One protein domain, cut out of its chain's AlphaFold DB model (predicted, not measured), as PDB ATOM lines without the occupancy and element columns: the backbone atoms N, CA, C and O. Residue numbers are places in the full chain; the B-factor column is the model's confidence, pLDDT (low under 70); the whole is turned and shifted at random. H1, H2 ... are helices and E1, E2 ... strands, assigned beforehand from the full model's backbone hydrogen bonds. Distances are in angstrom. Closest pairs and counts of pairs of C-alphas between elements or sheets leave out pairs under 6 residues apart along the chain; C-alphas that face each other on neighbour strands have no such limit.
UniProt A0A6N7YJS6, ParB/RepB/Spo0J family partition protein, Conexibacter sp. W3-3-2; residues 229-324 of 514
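This is residues 229 to 324 of the 514 residues of the protein "ParB/RepB/Spo0J family partition protein" of Conexibacter sp. W3-3-2 (UniProt A0A6N7YJS6). A small head, the three-stranded sheet E1 E5 E4 with H2 over one face, makes one end of the domain, and the long straight helix H3 runs from it, with the small strand pair E2 E3 packed on its residues 295 to 303 and H1 on its residues 300 to 311. The last turns of H3, residues 315 to 324, stick out free beyond this body and make the length. The printed part has 96 residues, with three named helices and five named strands in the order E1 E2 H1 E3 H2 E4 E5 H3. The class is mixed, helices and strands, and both sheets are antiparallel. The whole is only just loose, close to compact, with a radius of gyration of the C-alphas of 15.4 A and spans of 51 by 25 by 18 A.

In the three-stranded sheet, E1 is residues 229 to 231, starting at C-alpha 229 (142.779, 159.889, 160.592), E5 is residues 286 to 290, 13.4 A long, and E4 is residues 280 to 283. H2, residues 268 to 276, is 12.5 A long. E2, residues 234 to 236, and E3, residues 263 to 265, form the other sheet. H1, residues 244 to 257, is 19.9 A long and starts at C-alpha 244 (139.520, 172.174, 142.390). H3, residues 292 to 324, is 47.2 A long and ends at C-alpha 324 (177.297, 172.541, 132.445).

E5 is the inner strand, with E1 and E4 as edge strands. N 231 and O 287 are 2.9 A apart, within hydrogen-bond range, across E1 and E5. E4 and E5 are a hairpin, with N 288 and O 281 at 2.9 A. H2 is on this sheet at a height over the sheet of 8.9 A, over E5 and slantwise to the strands, at 49 degrees to E5 on the local plane. H2 touches residues 294 to 298 of H3 alone, closest at the C-alphas of Ser 270 and Leu 298, 6.3 A, at a steep tilt of 42 degrees, opposite ways. Across E2 and E3, N 264 and O 235 are 2.8 A apart. The closest C-alphas of E3 and H3 are those of Val 264 and Val 299, 6.8 A. H1 touches residues 300 to 311 of H3 alone, closest at the C-alphas of Thr 246 and Gly 300, 5.2 A. They run the same way at a shallow tilt of 34.9 degrees, only just short of steep. H1 and H2 are apart. In H1, H2 and H3 every O i to N i+4 pair is within hydrogen-bond range.

The C-alphas farthest apart are those of Leu 281 and Ala 324, 51.7 A. Without residues 315 to 324 the body spans 38 by 25 by 18 A. The printed part has no cut and no long link. Mean pLDDT of the printed part is 89.9, and residue 285 is under 70.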
ATOM      1  N   TYR A 229     141.499 160.217 161.220       90.19
ATOM      2  CA  TYR A 229     142.779 159.889 160.592       90.19
ATOM      3  C   TYR A 229     143.917 159.878 161.615       90.19
ATOM      4  O   TYR A 229     144.140 160.863 162.320       90.19
ATOM      5  N   ALA A 230     144.676 158.782 161.680       88.88
ATOM      6  CA  ALA A 230     145.835 158.674 162.564       88.88
ATOM      7  C   ALA A 230     147.037 159.496 162.075       88.88
ATOM      8  O   ALA A 230     147.337 159.564 160.881       88.88
ATOM      9  N   THR A 231     147.791 160.048 163.028       85.69
ATOM     10  CA  THR A 231     149.087 160.688 162.774       85.69
ATOM     11  C   THR A 231     150.208 160.076 163.627       85.69
ATOM     12  O   THR A 231     149.987 159.793 164.807       85.69
ATOM     13  N   PRO A 232     151.427 159.901 163.074       86.12
ATOM     14  CA  PRO A 232     151.759 159.963 161.646       86.12
ATOM     15  C   PRO A 232     151.159 158.768 160.884       86.12
ATOM     16  O   PRO A 232     151.110 157.658 161.408       86.12
ATOM     17  N   GLY A 233     150.739 158.980 159.636       85.94
ATOM     18  CA  GLY A 233     150.071 157.952 158.834       85.94
ATOM     19  C   GLY A 233     150.032 158.294 157.346       85.94
ATOM     20  O   GLY A 233     150.188 159.457 156.969       85.94
ATOM     21  N   LEU A 234     149.842 157.280 156.501       89.56
ATOM     22  CA  LEU A 234     149.559 157.455 155.077       89.56
ATOM     23  C   LEU A 234     148.046 157.593 154.898       89.56
ATOM     24  O   LEU A 234     147.312 156.659 155.205       89.56
ATOM     25  N   VAL A 235     147.595 158.722 154.361       90.44
ATOM     26  CA  VAL A 235     146.202 158.926 153.948       90.44
ATOM     27  C   VAL A 235     146.112 158.755 152.438       90.44
ATOM     28  O   VAL A 235     146.916 159.330 151.700       90.44
ATOM     29  N   LEU A 236     145.165 157.945 151.970       90.94
ATOM     30  CA  LEU A 236     144.885 157.781 150.544       90.94
ATOM     31  C   LEU A 236     144.118 159.002 150.017       90.94
ATOM     32  O   LEU A 236     143.324 159.600 150.734       90.94
ATOM     33  N   LEU A 237     144.377 159.391 148.767       89.81
ATOM     34  CA  LEU A 237     143.649 160.489 148.113       89.81
ATOM     35  C   LEU A 237     142.284 160.051 147.568       89.81
ATOM     36  O   LEU A 237     141.446 160.888 147.246       89.81
ATOM     37  N   GLU A 238     142.080 158.745 147.433       87.88
ATOM     38  CA  GLU A 238     140.812 158.144 147.039       87.88
ATOM     39  C   GLU A 238     139.786 158.296 148.173       87.88
ATOM     40  O   GLU A 238     140.084 157.997 149.326       87.88
ATOM     41  N   GLY A 239     138.595 158.805 147.850       82.50
ATOM     42  CA  GLY A 239     137.534 159.080 148.828       82.50
ATOM     43  C   GLY A 239     137.630 160.427 149.562       82.50
ATOM     44  O   GLY A 239     136.707 160.760 150.300       82.50
ATOM     45  N   LEU A 240     138.683 161.229 149.351       88.31
ATOM     46  CA  LEU A 240     138.742 162.609 149.853       88.31
ATOM     47  C   LEU A 240     138.094 163.589 148.866       88.31
ATOM     48  O   LEU A 240     138.425 163.595 147.680       88.31
ATOM     49  N   ASP A 241     137.234 164.474 149.376       90.75
ATOM     50  CA  ASP A 241     136.664 165.582 148.602       90.75
ATOM     51  C   ASP A 241     137.690 166.723 148.481       90.75
ATOM     52  O   ASP A 241     137.795 167.609 149.331       90.75
ATOM     53  N   LEU A 242     138.544 166.631 147.460       92.31
ATOM     54  CA  LEU A 242     139.627 167.582 147.217       92.31
ATOM     55  C   LEU A 242     139.159 168.749 146.348       92.31
ATOM     56  O   LEU A 242     138.634 168.570 145.249       92.31
ATOM     57  N   ASP A 243     139.467 169.965 146.792       93.38
ATOM     58  CA  ASP A 243     139.082 171.180 146.086       93.38
ATOM     59  C   ASP A 243     139.733 171.296 144.685       93.38
ATOM     60  O   ASP A 243     140.828 170.788 144.407       93.38
ATOM     61  N   ALA A 244     139.089 172.044 143.784       94.88
ATOM     62  CA  ALA A 244     139.520 172.174 142.390       94.88
ATOM     63  C   ALA A 244     140.941 172.757 142.205       94.88
ATOM     64  O   ALA A 244     141.571 172.525 141.166       94.88
ATOM     65  N   LYS A 245     141.477 173.516 143.172       95.94
ATOM     66  CA  LYS A 245     142.875 173.980 143.179       95.94
ATOM     67  C   LYS A 245     143.816 172.820 143.499       95.94
ATOM     68  O   LYS A 245     144.798 172.651 142.777       95.94
ATOM     69  N   THR A 246     143.514 172.017 144.520       94.31
ATOM     70  CA  THR A 246     144.301 170.832 144.894       94.31
ATOM     71  C   THR A 246     144.322 169.796 143.769       94.31
ATOM     72  O   THR A 246     145.398 169.315 143.411       94.31
ATOM     73  N   VAL A 247     143.189 169.536 143.107       94.25
ATOM     74  CA  VAL A 247     143.137 168.652 141.923       94.25
ATOM     75  C   VAL A 247     144.055 169.164 140.802       94.25
ATOM     76  O   VAL A 247     144.919 168.430 140.324       94.25
ATOM     77  N   LYS A 248     143.989 170.460 140.460       95.31
ATOM     78  CA  LYS A 248     144.902 171.074 139.471       95.31
ATOM     79  C   LYS A 248     146.378 171.002 139.882       95.31
ATOM     80  O   LYS A 248     147.256 170.962 139.018       95.31
ATOM     81  N   GLN A 249     146.683 171.022 141.181       94.81
ATOM     82  CA  GLN A 249     148.049 170.862 141.687       94.81
ATOM     83  C   GLN A 249     148.537 169.409 141.591       94.81
ATOM     84  O   GLN A 249     149.704 169.201 141.254       94.81
ATOM     85  N   LEU A 250     147.660 168.421 141.804       93.75
ATOM     86  CA  LEU A 250     147.946 167.003 141.558       93.75
ATOM     87  C   LEU A 250     148.272 166.744 140.085       93.75
ATOM     88  O   LEU A 250     149.292 166.122 139.796       93.75
ATOM     89  N   ASP A 251     147.494 167.301 139.156       94.00
ATOM     90  CA  ASP A 251     147.750 167.159 137.716       94.00
ATOM     91  C   ASP A 251     149.084 167.815 137.298       94.00
ATOM     92  O   ASP A 251     149.790 167.330 136.409       94.00
ATOM     93  N   GLN A 252     149.468 168.926 137.942       93.75
ATOM     94  CA  GLN A 252     150.783 169.550 137.735       93.75
ATOM     95  C   GLN A 252     151.927 168.733 138.347       93.75
ATOM     96  O   GLN A 252     153.011 168.696 137.766       93.75
ATOM     97  N   LEU A 253     151.709 168.086 139.497       92.62
ATOM     98  CA  LEU A 253     152.674 167.151 140.076       92.62
ATOM     99  C   LEU A 253     152.884 165.960 139.146       92.62
ATOM    100  O   LEU A 253     154.027 165.673 138.811       92.62
ATOM    101  N   GLU A 254     151.806 165.333 138.677       93.88
ATOM    102  CA  GLU A 254     151.834 164.186 137.767       93.88
ATOM    103  C   GLU A 254     152.631 164.480 136.486       93.88
ATOM    104  O   GLU A 254     153.497 163.690 136.106       93.88
ATOM    105  N   LYS A 255     152.445 165.664 135.886       93.00
ATOM    106  CA  LYS A 255     153.237 166.132 134.729       93.00
ATOM    107  C   LYS A 255     154.736 166.294 135.023       93.00
ATOM    108  O   LYS A 255     155.541 166.148 134.111       93.00
ATOM    109  N   LEU A 256     155.121 166.596 136.266       90.62
ATOM    110  CA  LEU A 256     156.522 166.770 136.683       90.62
ATOM    111  C   LEU A 256     157.176 165.477 137.202       90.62
ATOM    112  O   LEU A 256     158.399 165.350 137.154       90.62
ATOM    113  N   THR A 257     156.399 164.534 137.740       89.31
ATOM    114  CA  THR A 257     156.890 163.272 138.328       89.31
ATOM    115  C   THR A 257     156.726 162.064 137.405       89.31
ATOM    116  O   THR A 257     157.343 161.027 137.662       89.31
ATOM    117  N   GLY A 258     155.877 162.164 136.378       89.38
ATOM    118  CA  GLY A 258     155.457 161.054 135.518       89.38
ATOM    119  C   GLY A 258     154.503 160.060 136.192       89.38
ATOM    120  O   GLY A 258     154.303 158.966 135.671       89.38
ATOM    121  N   SER A 259     153.967 160.381 137.377       90.50
ATOM    122  CA  SER A 259     153.025 159.521 138.112       90.50
ATOM    123  C   SER A 259     152.212 160.307 139.142       90.50
ATOM    124  O   SER A 259     152.780 161.058 139.944       90.50
ATOM    125  N   ARG A 260     150.889 160.110 139.147       89.00
ATOM    126  CA  ARG A 260     149.989 160.647 140.173       89.00
ATOM    127  C   ARG A 260     150.299 160.012 141.539       89.00
ATOM    128  O   ARG A 260     150.423 158.787 141.607       89.00
ATOM    129  N   PRO A 261     150.437 160.788 142.629       89.12
ATOM    130  CA  PRO A 261     150.507 160.212 143.968       89.12
ATOM    131  C   PRO A 261     149.144 159.610 144.343       89.12
ATOM    132  O   PRO A 261     148.110 160.207 144.061       89.12
ATOM    133  N   THR A 262     149.144 158.444 144.989       91.31
ATOM    134  CA  THR A 262     147.925 157.774 145.488       91.31
ATOM    135  C   THR A 262     147.581 158.145 146.930       91.31
ATOM    136  O   THR A 262     146.458 157.930 147.373       91.31
ATOM    137  N   GLY A 263     148.535 158.712 147.670       91.81
ATOM    138  CA  GLY A 263     148.378 159.081 149.071       91.81
ATOM    139  C   GLY A 263     149.431 160.081 149.540       91.81
ATOM    140  O   GLY A 263     150.443 160.316 148.870       91.81
ATOM    141  N   VAL A 264     149.186 160.661 150.712       91.25
ATOM    142  CA  VAL A 264     150.015 161.672 151.371       91.25
ATOM    143  C   VAL A 264     150.358 161.198 152.784       91.25
ATOM    144  O   VAL A 264     149.492 160.750 153.527       91.25
ATOM    145  N   ASN A 265     151.633 161.300 153.167       90.69
ATOM    146  CA  ASN A 265     152.054 161.023 154.540       90.69
ATOM    147  C   ASN A 265     151.822 162.258 155.414       90.69
ATOM    148  O   ASN A 265     152.449 163.298 155.192       90.69
ATOM    149  N   LEU A 266     150.975 162.116 156.429       88.25
ATOM    150  CA  LEU A 266     150.785 163.113 157.472       88.25
ATOM    151  C   LEU A 266     152.012 163.175 158.382       88.25
ATOM    152  O   LEU A 266     152.639 162.163 158.704       88.25
ATOM    153  N   SER A 267     152.348 164.389 158.805       87.44
ATOM    154  CA  SER A 267     153.513 164.679 159.641       87.44
ATOM    155  C   SER A 267     153.112 165.426 160.911       87.44
ATOM    156  O   SER A 267     151.981 165.893 161.031       87.44
ATOM    157  N   LEU A 268     154.070 165.625 161.821       85.75
ATOM    158  CA  LEU A 268     153.913 166.497 162.990       85.75
ATOM    159  C   LEU A 268     153.371 167.893 162.619       85.75
ATOM    160  O   LEU A 268     152.525 168.431 163.323       85.75
ATOM    161  N   GLY A 269     153.801 168.456 161.482       86.12
ATOM    162  CA  GLY A 269     153.294 169.747 161.001       86.12
ATOM    163  C   GLY A 269     151.823 169.702 160.574       86.12
ATOM    164  O   GLY A 269     151.099 170.668 160.787       86.12
ATOM    165  N   SER A 270     151.365 168.570 160.031       87.50
ATOM    166  CA  SER A 270     149.953 168.346 159.688       87.50
ATOM    167  C   SER A 270     149.088 168.253 160.947       87.50
ATOM    168  O   SER A 270     148.001 168.821 160.981       87.50
ATOM    169  N   PHE A 271     149.589 167.591 161.997       89.00
ATOM    170  CA  PHE A 271     148.901 167.508 163.287       89.00
ATOM    171  C   PHE A 271     148.830 168.870 163.990       89.00
ATOM    172  O   PHE A 271     147.754 169.276 164.413       89.00
ATOM    173  N   ALA A 272     149.931 169.629 164.036       88.69
ATOM    174  CA  ALA A 272     149.942 170.979 164.610       88.69
ATOM    175  C   ALA A 272     148.987 171.945 163.873       88.69
ATOM    176  O   ALA A 272     148.309 172.754 164.505       88.69
ATOM    177  N   ALA A 273     148.885 171.835 162.544       89.50
ATOM    178  CA  ALA A 273     147.923 172.606 161.757       89.50
ATOM    179  C   ALA A 273     146.465 172.203 162.054       89.50
ATOM    180  O   ALA A 273     145.621 173.077 162.235       89.50
ATOM    181  N   ALA A 274     146.170 170.903 162.186       90.19
ATOM    182  CA  ALA A 274     144.855 170.421 162.618       90.19
ATOM    183  C   ALA A 274     144.501 170.879 164.048       90.19
ATOM    184  O   ALA A 274     143.364 171.259 164.323       90.19
ATOM    185  N   GLN A 275     145.480 170.886 164.955       89.50
ATOM    186  CA  GLN A 275     145.308 171.310 166.344       89.50
ATOM    187  C   GLN A 275     144.949 172.799 166.436       89.50
ATOM    188  O   GLN A 275     144.063 173.170 167.204       89.50
ATOM    189  N   ALA A 276     145.556 173.646 165.596       89.50
ATOM    190  CA  ALA A 276     145.197 175.063 165.477       89.50
ATOM    191  C   ALA A 276     143.752 175.292 164.978       89.50
ATOM    192  O   ALA A 276     143.184 176.357 165.212       89.50
ATOM    193  N   LEU A 277     143.146 174.290 164.330       88.69
ATOM    194  CA  LEU A 277     141.741 174.275 163.906       88.69
ATOM    195  C   LEU A 277     140.808 173.606 164.940       88.69
ATOM    196  O   LEU A 277     139.616 173.466 164.683       88.69
ATOM    197  N   ASN A 278     141.320 173.211 166.116       89.38
ATOM    198  CA  ASN A 278     140.629 172.404 167.137       89.38
ATOM    199  C   ASN A 278     140.140 171.029 166.630       89.38
ATOM    200  O   ASN A 278     139.240 170.425 167.211       89.38
ATOM    201  N   ALA A 279     140.754 170.516 165.566       91.44
ATOM    202  CA  ALA A 279     140.329 169.324 164.839       91.44
ATOM    203  C   ALA A 279     141.167 168.081 165.200       91.44
ATOM    204  O   ALA A 279     141.502 167.268 164.338       91.44
ATOM    205  N   THR A 280     141.563 167.942 166.470       91.44
ATOM    206  CA  THR A 280     142.471 166.874 166.927       91.44
ATOM    207  C   THR A 280     142.090 166.282 168.274       91.44
ATOM    208  O   THR A 280     141.681 167.006 169.179       91.44
ATOM    209  N   LEU A 281     142.375 164.990 168.449       88.19
ATOM    210  CA  LEU A 281     142.406 164.313 169.746       88.19
ATOM    211  C   LEU A 281     143.815 163.767 170.010       88.19
ATOM    212  O   LEU A 281     144.420 163.161 169.127       88.19
ATOM    213  N   GLY A 282     144.310 163.908 171.240       84.94
ATOM    214  CA  GLY A 282     145.574 163.310 171.684       84.94
ATOM    215  C   GLY A 282     146.695 164.317 171.941       84.94
ATOM    216  O   GLY A 282     146.452 165.478 172.258       84.94
ATOM    217  N   SER A 283     147.935 163.832 171.863       78.31
ATOM    218  CA  SER A 283     149.148 164.576 172.229       78.31
ATOM    219  C   SER A 283     149.852 165.166 171.006       78.31
ATOM    220  O   SER A 283     149.704 164.644 169.906       78.31
ATOM    221  N   GLU A 284     150.697 166.184 171.204       70.81
ATOM    222  CA  GLU A 284     151.403 166.892 170.120       70.81
ATOM    223  C   GLU A 284     152.151 165.984 169.130       70.81
ATOM    224  O   GLU A 284     152.356 166.381 167.990       70.81
ATOM    225  N   HIS A 285     152.597 164.789 169.534       68.44
ATOM    226  CA  HIS A 285     153.442 163.917 168.704       68.44
ATOM    227  C   HIS A 285     152.721 162.706 168.099       68.44
ATOM    228  O   HIS A 285     153.259 162.073 167.187       68.44
ATOM    229  N   ARG A 286     151.541 162.356 168.620       76.25
ATOM    230  CA  ARG A 286     150.713 161.240 168.148       76.25
ATOM    231  C   ARG A 286     149.275 161.480 168.597       76.25
ATOM    232  O   ARG A 286     149.016 161.669 169.791       76.25
ATOM    233  N   GLY A 287     148.366 161.434 167.634       86.31
ATOM    234  CA  GLY A 287     146.948 161.692 167.839       86.31
ATOM    235  C   GLY A 287     146.138 161.509 166.561       86.31
ATOM    236  O   GLY A 287     146.674 161.161 165.502       86.31
ATOM    237  N   LEU A 288     144.838 161.740 166.684       90.88
ATOM    238  CA  LEU A 288     143.857 161.617 165.615       90.88
ATOM    239  C   LEU A 288     143.476 163.006 165.108       90.88
ATOM    240  O   LEU A 288     143.272 163.914 165.914       90.88
ATOM    241  N   ILE A 289     143.353 163.158 163.793       91.12
ATOM    242  CA  ILE A 289     142.729 164.320 163.155       91.12
ATOM    243  C   ILE A 289     141.268 163.975 162.871       91.12
ATOM    244  O   ILE A 289     140.971 162.872 162.408       91.12
ATOM    245  N   LEU A 290     140.376 164.917 163.166       92.12
ATOM    246  CA  LEU A 290     138.933 164.819 162.974       92.12
ATOM    247  C   LEU A 290     138.495 165.702 161.800       92.12
ATOM    248  O   LEU A 290     138.999 166.811 161.644       92.12
ATOM    249  N   GLY A 291     137.522 165.232 161.022       90.62
ATOM    250  CA  GLY A 291     136.940 165.972 159.899       90.62
ATOM    251  C   GLY A 291     137.592 165.621 158.560       90.62
ATOM    252  O   GLY A 291     138.813 165.668 158.393       90.62
ATOM    253  N   ALA A 292     136.766 165.246 157.581       89.38
ATOM    254  CA  ALA A 292     137.221 164.972 156.215       89.38
ATOM    255  C   ALA A 292     137.556 166.264 155.445       89.38
ATOM    256  O   ALA A 292     138.464 166.268 154.620       89.38
ATOM    257  N   ASP A 293     136.873 167.359 155.770       91.25
ATOM    258  CA  ASP A 293     137.107 168.724 155.300       91.25
ATOM    259  C   ASP A 293     138.474 169.260 155.756       91.25
ATOM    260  O   ASP A 293     139.291 169.688 154.936       91.25
ATOM    261  N   VAL A 294     138.775 169.139 157.053       92.50
ATOM    262  CA  VAL A 294     140.085 169.489 157.616       92.50
ATOM    263  C   VAL A 294     141.177 168.624 156.990       92.50
ATOM    264  O   VAL A 294     142.233 169.132 156.607       92.50
ATOM    265  N   MET A 295     140.923 167.323 156.813       92.81
ATOM    266  CA  MET A 295     141.866 166.427 156.144       92.81
ATOM    267  C   MET A 295     142.126 166.828 154.686       92.81
ATOM    268  O   MET A 295     143.286 166.900 154.281       92.81
ATOM    269  N   ALA A 296     141.085 167.151 153.916       92.06
ATOM    270  CA  ALA A 296     141.214 167.611 152.535       92.06
ATOM    271  C   ALA A 296     142.040 168.906 152.434       92.06
ATOM    272  O   ALA A 296     142.935 168.995 151.587       92.06
ATOM    273  N   GLN A 297     141.823 169.869 153.338       93.06
ATOM    274  CA  GLN A 297     142.626 171.093 153.415       93.06
ATOM    275  C   GLN A 297     144.110 170.787 153.690       93.06
ATOM    276  O   GLN A 297     144.986 171.252 152.958       93.06
ATOM    277  N   LEU A 298     144.405 169.973 154.709       93.00
ATOM    278  CA  LEU A 298     145.779 169.611 155.086       93.00
ATOM    279  C   LEU A 298     146.499 168.836 153.975       93.00
ATOM    280  O   LEU A 298     147.688 169.050 153.723       93.00
ATOM    281  N   VAL A 299     145.780 167.952 153.284       93.62
ATOM    282  CA  VAL A 299     146.264 167.237 152.100       93.62
ATOM    283  C   VAL A 299     146.581 168.219 150.967       93.62
ATOM    284  O   VAL A 299     147.662 168.125 150.378       93.62
ATOM    285  N   GLY A 300     145.715 169.206 150.721       92.75
ATOM    286  CA  GLY A 300     145.951 170.298 149.773       92.75
ATOM    287  C   GLY A 300     147.214 171.107 150.080       92.75
ATOM    288  O   GLY A 300     148.040 171.326 149.191       92.75
ATOM    289  N   ASP A 301     147.440 171.473 151.343       92.81
ATOM    290  CA  ASP A 301     148.645 172.201 151.765       92.81
ATOM    291  C   ASP A 301     149.931 171.376 151.570       92.81
ATOM    292  O   ASP A 301     150.943 171.890 151.074       92.81
ATOM    293  N   VAL A 302     149.903 170.072 151.879       92.38
ATOM    294  CA  VAL A 302     151.049 169.176 151.641       92.38
ATOM    295  C   VAL A 302     151.309 168.981 150.140       92.38
ATOM    296  O   VAL A 302     152.467 169.003 149.710       92.38
ATOM    297  N   ILE A 303     150.261 168.857 149.320       93.38
ATOM    298  CA  ILE A 303     150.351 168.792 147.851       93.38
ATOM    299  C   ILE A 303     150.951 170.089 147.286       93.38
ATOM    300  O   ILE A 303     151.880 170.038 146.471       93.38
ATOM    301  N   ALA A 304     150.495 171.253 147.754       93.31
ATOM    302  CA  ALA A 304     151.014 172.557 147.351       93.31
ATOM    303  C   ALA A 304     152.504 172.717 147.706       93.31
ATOM    304  O   ALA A 304     153.303 173.171 146.876       93.31
ATOM    305  N   ALA A 305     152.901 172.299 148.913       92.25
ATOM    306  CA  ALA A 305     154.293 172.305 149.357       92.25
ATOM    307  C   ALA A 305     155.174 171.366 148.512       92.25
ATOM    308  O   ALA A 305     156.251 171.769 148.055       92.25
ATOM    309  N   ALA A 306     154.698 170.148 148.230       91.44
ATOM    310  CA  ALA A 306     155.387 169.187 147.371       91.44
ATOM    311  C   ALA A 306     155.556 169.718 145.936       91.44
ATOM    312  O   ALA A 306     156.649 169.634 145.369       91.44
ATOM    313  N   LEU A 307     154.517 170.334 145.360       93.62
ATOM    314  CA  LEU A 307     154.570 170.953 144.033       93.62
ATOM    315  C   LEU A 307     155.579 172.106 143.980       93.62
ATOM    316  O   LEU A 307     156.377 172.181 143.042       93.62
ATOM    317  N   LYS A 308     155.593 172.978 144.998       94.56
ATOM    318  CA  LYS A 308     156.575 174.066 145.125       94.56
ATOM    319  C   LYS A 308     158.002 173.515 145.177       94.56
ATOM    320  O   LYS A 308     158.863 173.979 144.431       94.56
ATOM    321  N   GLN A 309     158.242 172.484 145.992       92.88
ATOM    322  CA  GLN A 309     159.549 171.834 146.098       92.88
ATOM    323  C   GLN A 309     159.986 171.186 144.773       92.88
ATOM    324  O   GLN A 309     161.150 171.307 144.391       92.88
ATOM    325  N   ARG A 310     159.072 170.527 144.047       92.38
ATOM    326  CA  ARG A 310     159.365 169.901 142.746       92.38
ATOM    327  C   ARG A 310     159.671 170.918 141.650       92.38
ATOM    328  O   ARG A 310     160.645 170.722 140.926       92.38
ATOM    329  N   LYS A 311     158.917 172.017 141.562       93.19
ATOM    330  CA  LYS A 311     159.202 173.119 140.621       93.19
ATOM    331  C   LYS A 311     160.579 173.736 140.874       93.19
ATOM    332  O   LYS A 311     161.348 173.914 139.936       93.19
ATOM    333  N   GLU A 312     160.920 173.979 142.139       93.44
ATOM    334  CA  GLU A 312     162.226 174.515 142.535       93.44
ATOM    335  C   GLU A 312     163.379 173.537 142.229       93.44
ATOM    336  O   GLU A 312     164.425 173.943 141.724       93.44
ATOM    337  N   GLN A 313     163.189 172.233 142.465       90.50
ATOM    338  CA  GLN A 313     164.157 171.199 142.069       90.50
ATOM    339  C   GLN A 313     164.360 171.154 140.549       90.50
ATOM    340  O   GLN A 313     165.502 171.096 140.096       90.50
ATOM    341  N   HIS A 314     163.273 171.212 139.772       89.88
ATOM    342  CA  HIS A 314     163.339 171.227 138.313       89.88
ATOM    343  C   HIS A 314     164.117 172.452 137.815       89.88
ATOM    344  O   HIS A 314     165.079 172.289 137.068       89.88
ATOM    345  N   LYS A 315     163.778 173.653 138.305       92.19
ATOM    346  CA  LYS A 315     164.463 174.910 137.963       92.19
ATOM    347  C   LYS A 315     165.970 174.851 138.249       92.19
ATOM    348  O   LYS A 315     166.779 175.144 137.375       92.19
ATOM    349  N   ARG A 316     166.367 174.383 139.438       91.88
ATOM    350  CA  ARG A 316     167.790 174.203 139.782       91.88
ATOM    351  C   ARG A 316     168.481 173.182 138.878       91.88
ATOM    352  O   ARG A 316     169.654 173.343 138.559       91.88
ATOM    353  N   SER A 317     167.777 172.126 138.466       88.38
ATOM    354  CA  SER A 317     168.338 171.110 137.568       88.38
ATOM    355  C   SER A 317     168.551 171.632 136.143       88.38
ATOM    356  O   SER A 317     169.584 171.325 135.549       88.38
ATOM    357  N   THR A 318     167.650 172.479 135.626       89.00
ATOM    358  CA  THR A 318     167.816 173.132 134.318       89.00
ATOM    359  C   THR A 318     168.937 174.169 134.358       89.00
ATOM    360  O   THR A 318     169.829 174.114 133.519       89.00
ATOM    361  N   GLU A 319     168.995 175.012 135.397       91.25
ATOM    362  CA  GLU A 319     170.090 175.978 135.601       91.25
ATOM    363  C   GLU A 319     171.468 175.287 135.674       91.25
ATOM    364  O   GLU A 319     172.437 175.733 135.057       91.25
ATOM    365  N   LEU A 320     171.574 174.160 136.393       89.38
ATOM    366  CA  LEU A 320     172.809 173.368 136.463       89.38
ATOM    367  C   LEU A 320     173.175 172.726 135.115       89.38
ATOM    368  O   LEU A 320     174.359 172.678 134.768       89.38
ATOM    369  N   ALA A 321     172.189 172.251 134.348       86.19
ATOM    370  CA  ALA A 321     172.404 171.679 133.020       86.19
ATOM    371  C   ALA A 321     172.882 172.738 132.009       86.19
ATOM    372  O   ALA A 321     173.851 172.501 131.286       86.19
ATOM    373  N   GLU A 322     172.282 173.929 132.012       87.44
ATOM    374  CA  GLU A 322     172.693 175.073 131.187       87.44
ATOM    375  C   GLU A 322     174.115 175.537 131.531       87.44
ATOM    376  O   GLU A 322     174.959 175.701 130.645       87.44
ATOM    377  N   GLN A 323     174.441 175.661 132.823       86.00
ATOM    378  CA  GLN A 323     175.799 175.992 133.270       86.00
ATOM    379  C   GLN A 323     176.822 174.919 132.864       86.00
ATOM    380  O   GLN A 323     177.951 175.251 132.477       86.00
ATOM    381  N   ALA A 324     176.453 173.635 132.918       83.75
ATOM    382  CA  ALA A 324     177.297 172.541 132.445       83.75
ATOM    383  C   ALA A 324     177.500 172.595 130.920       83.75
ATOM    384  O   ALA A 324     178.637 172.457 130.457       83.75
TER     385      ALA A 324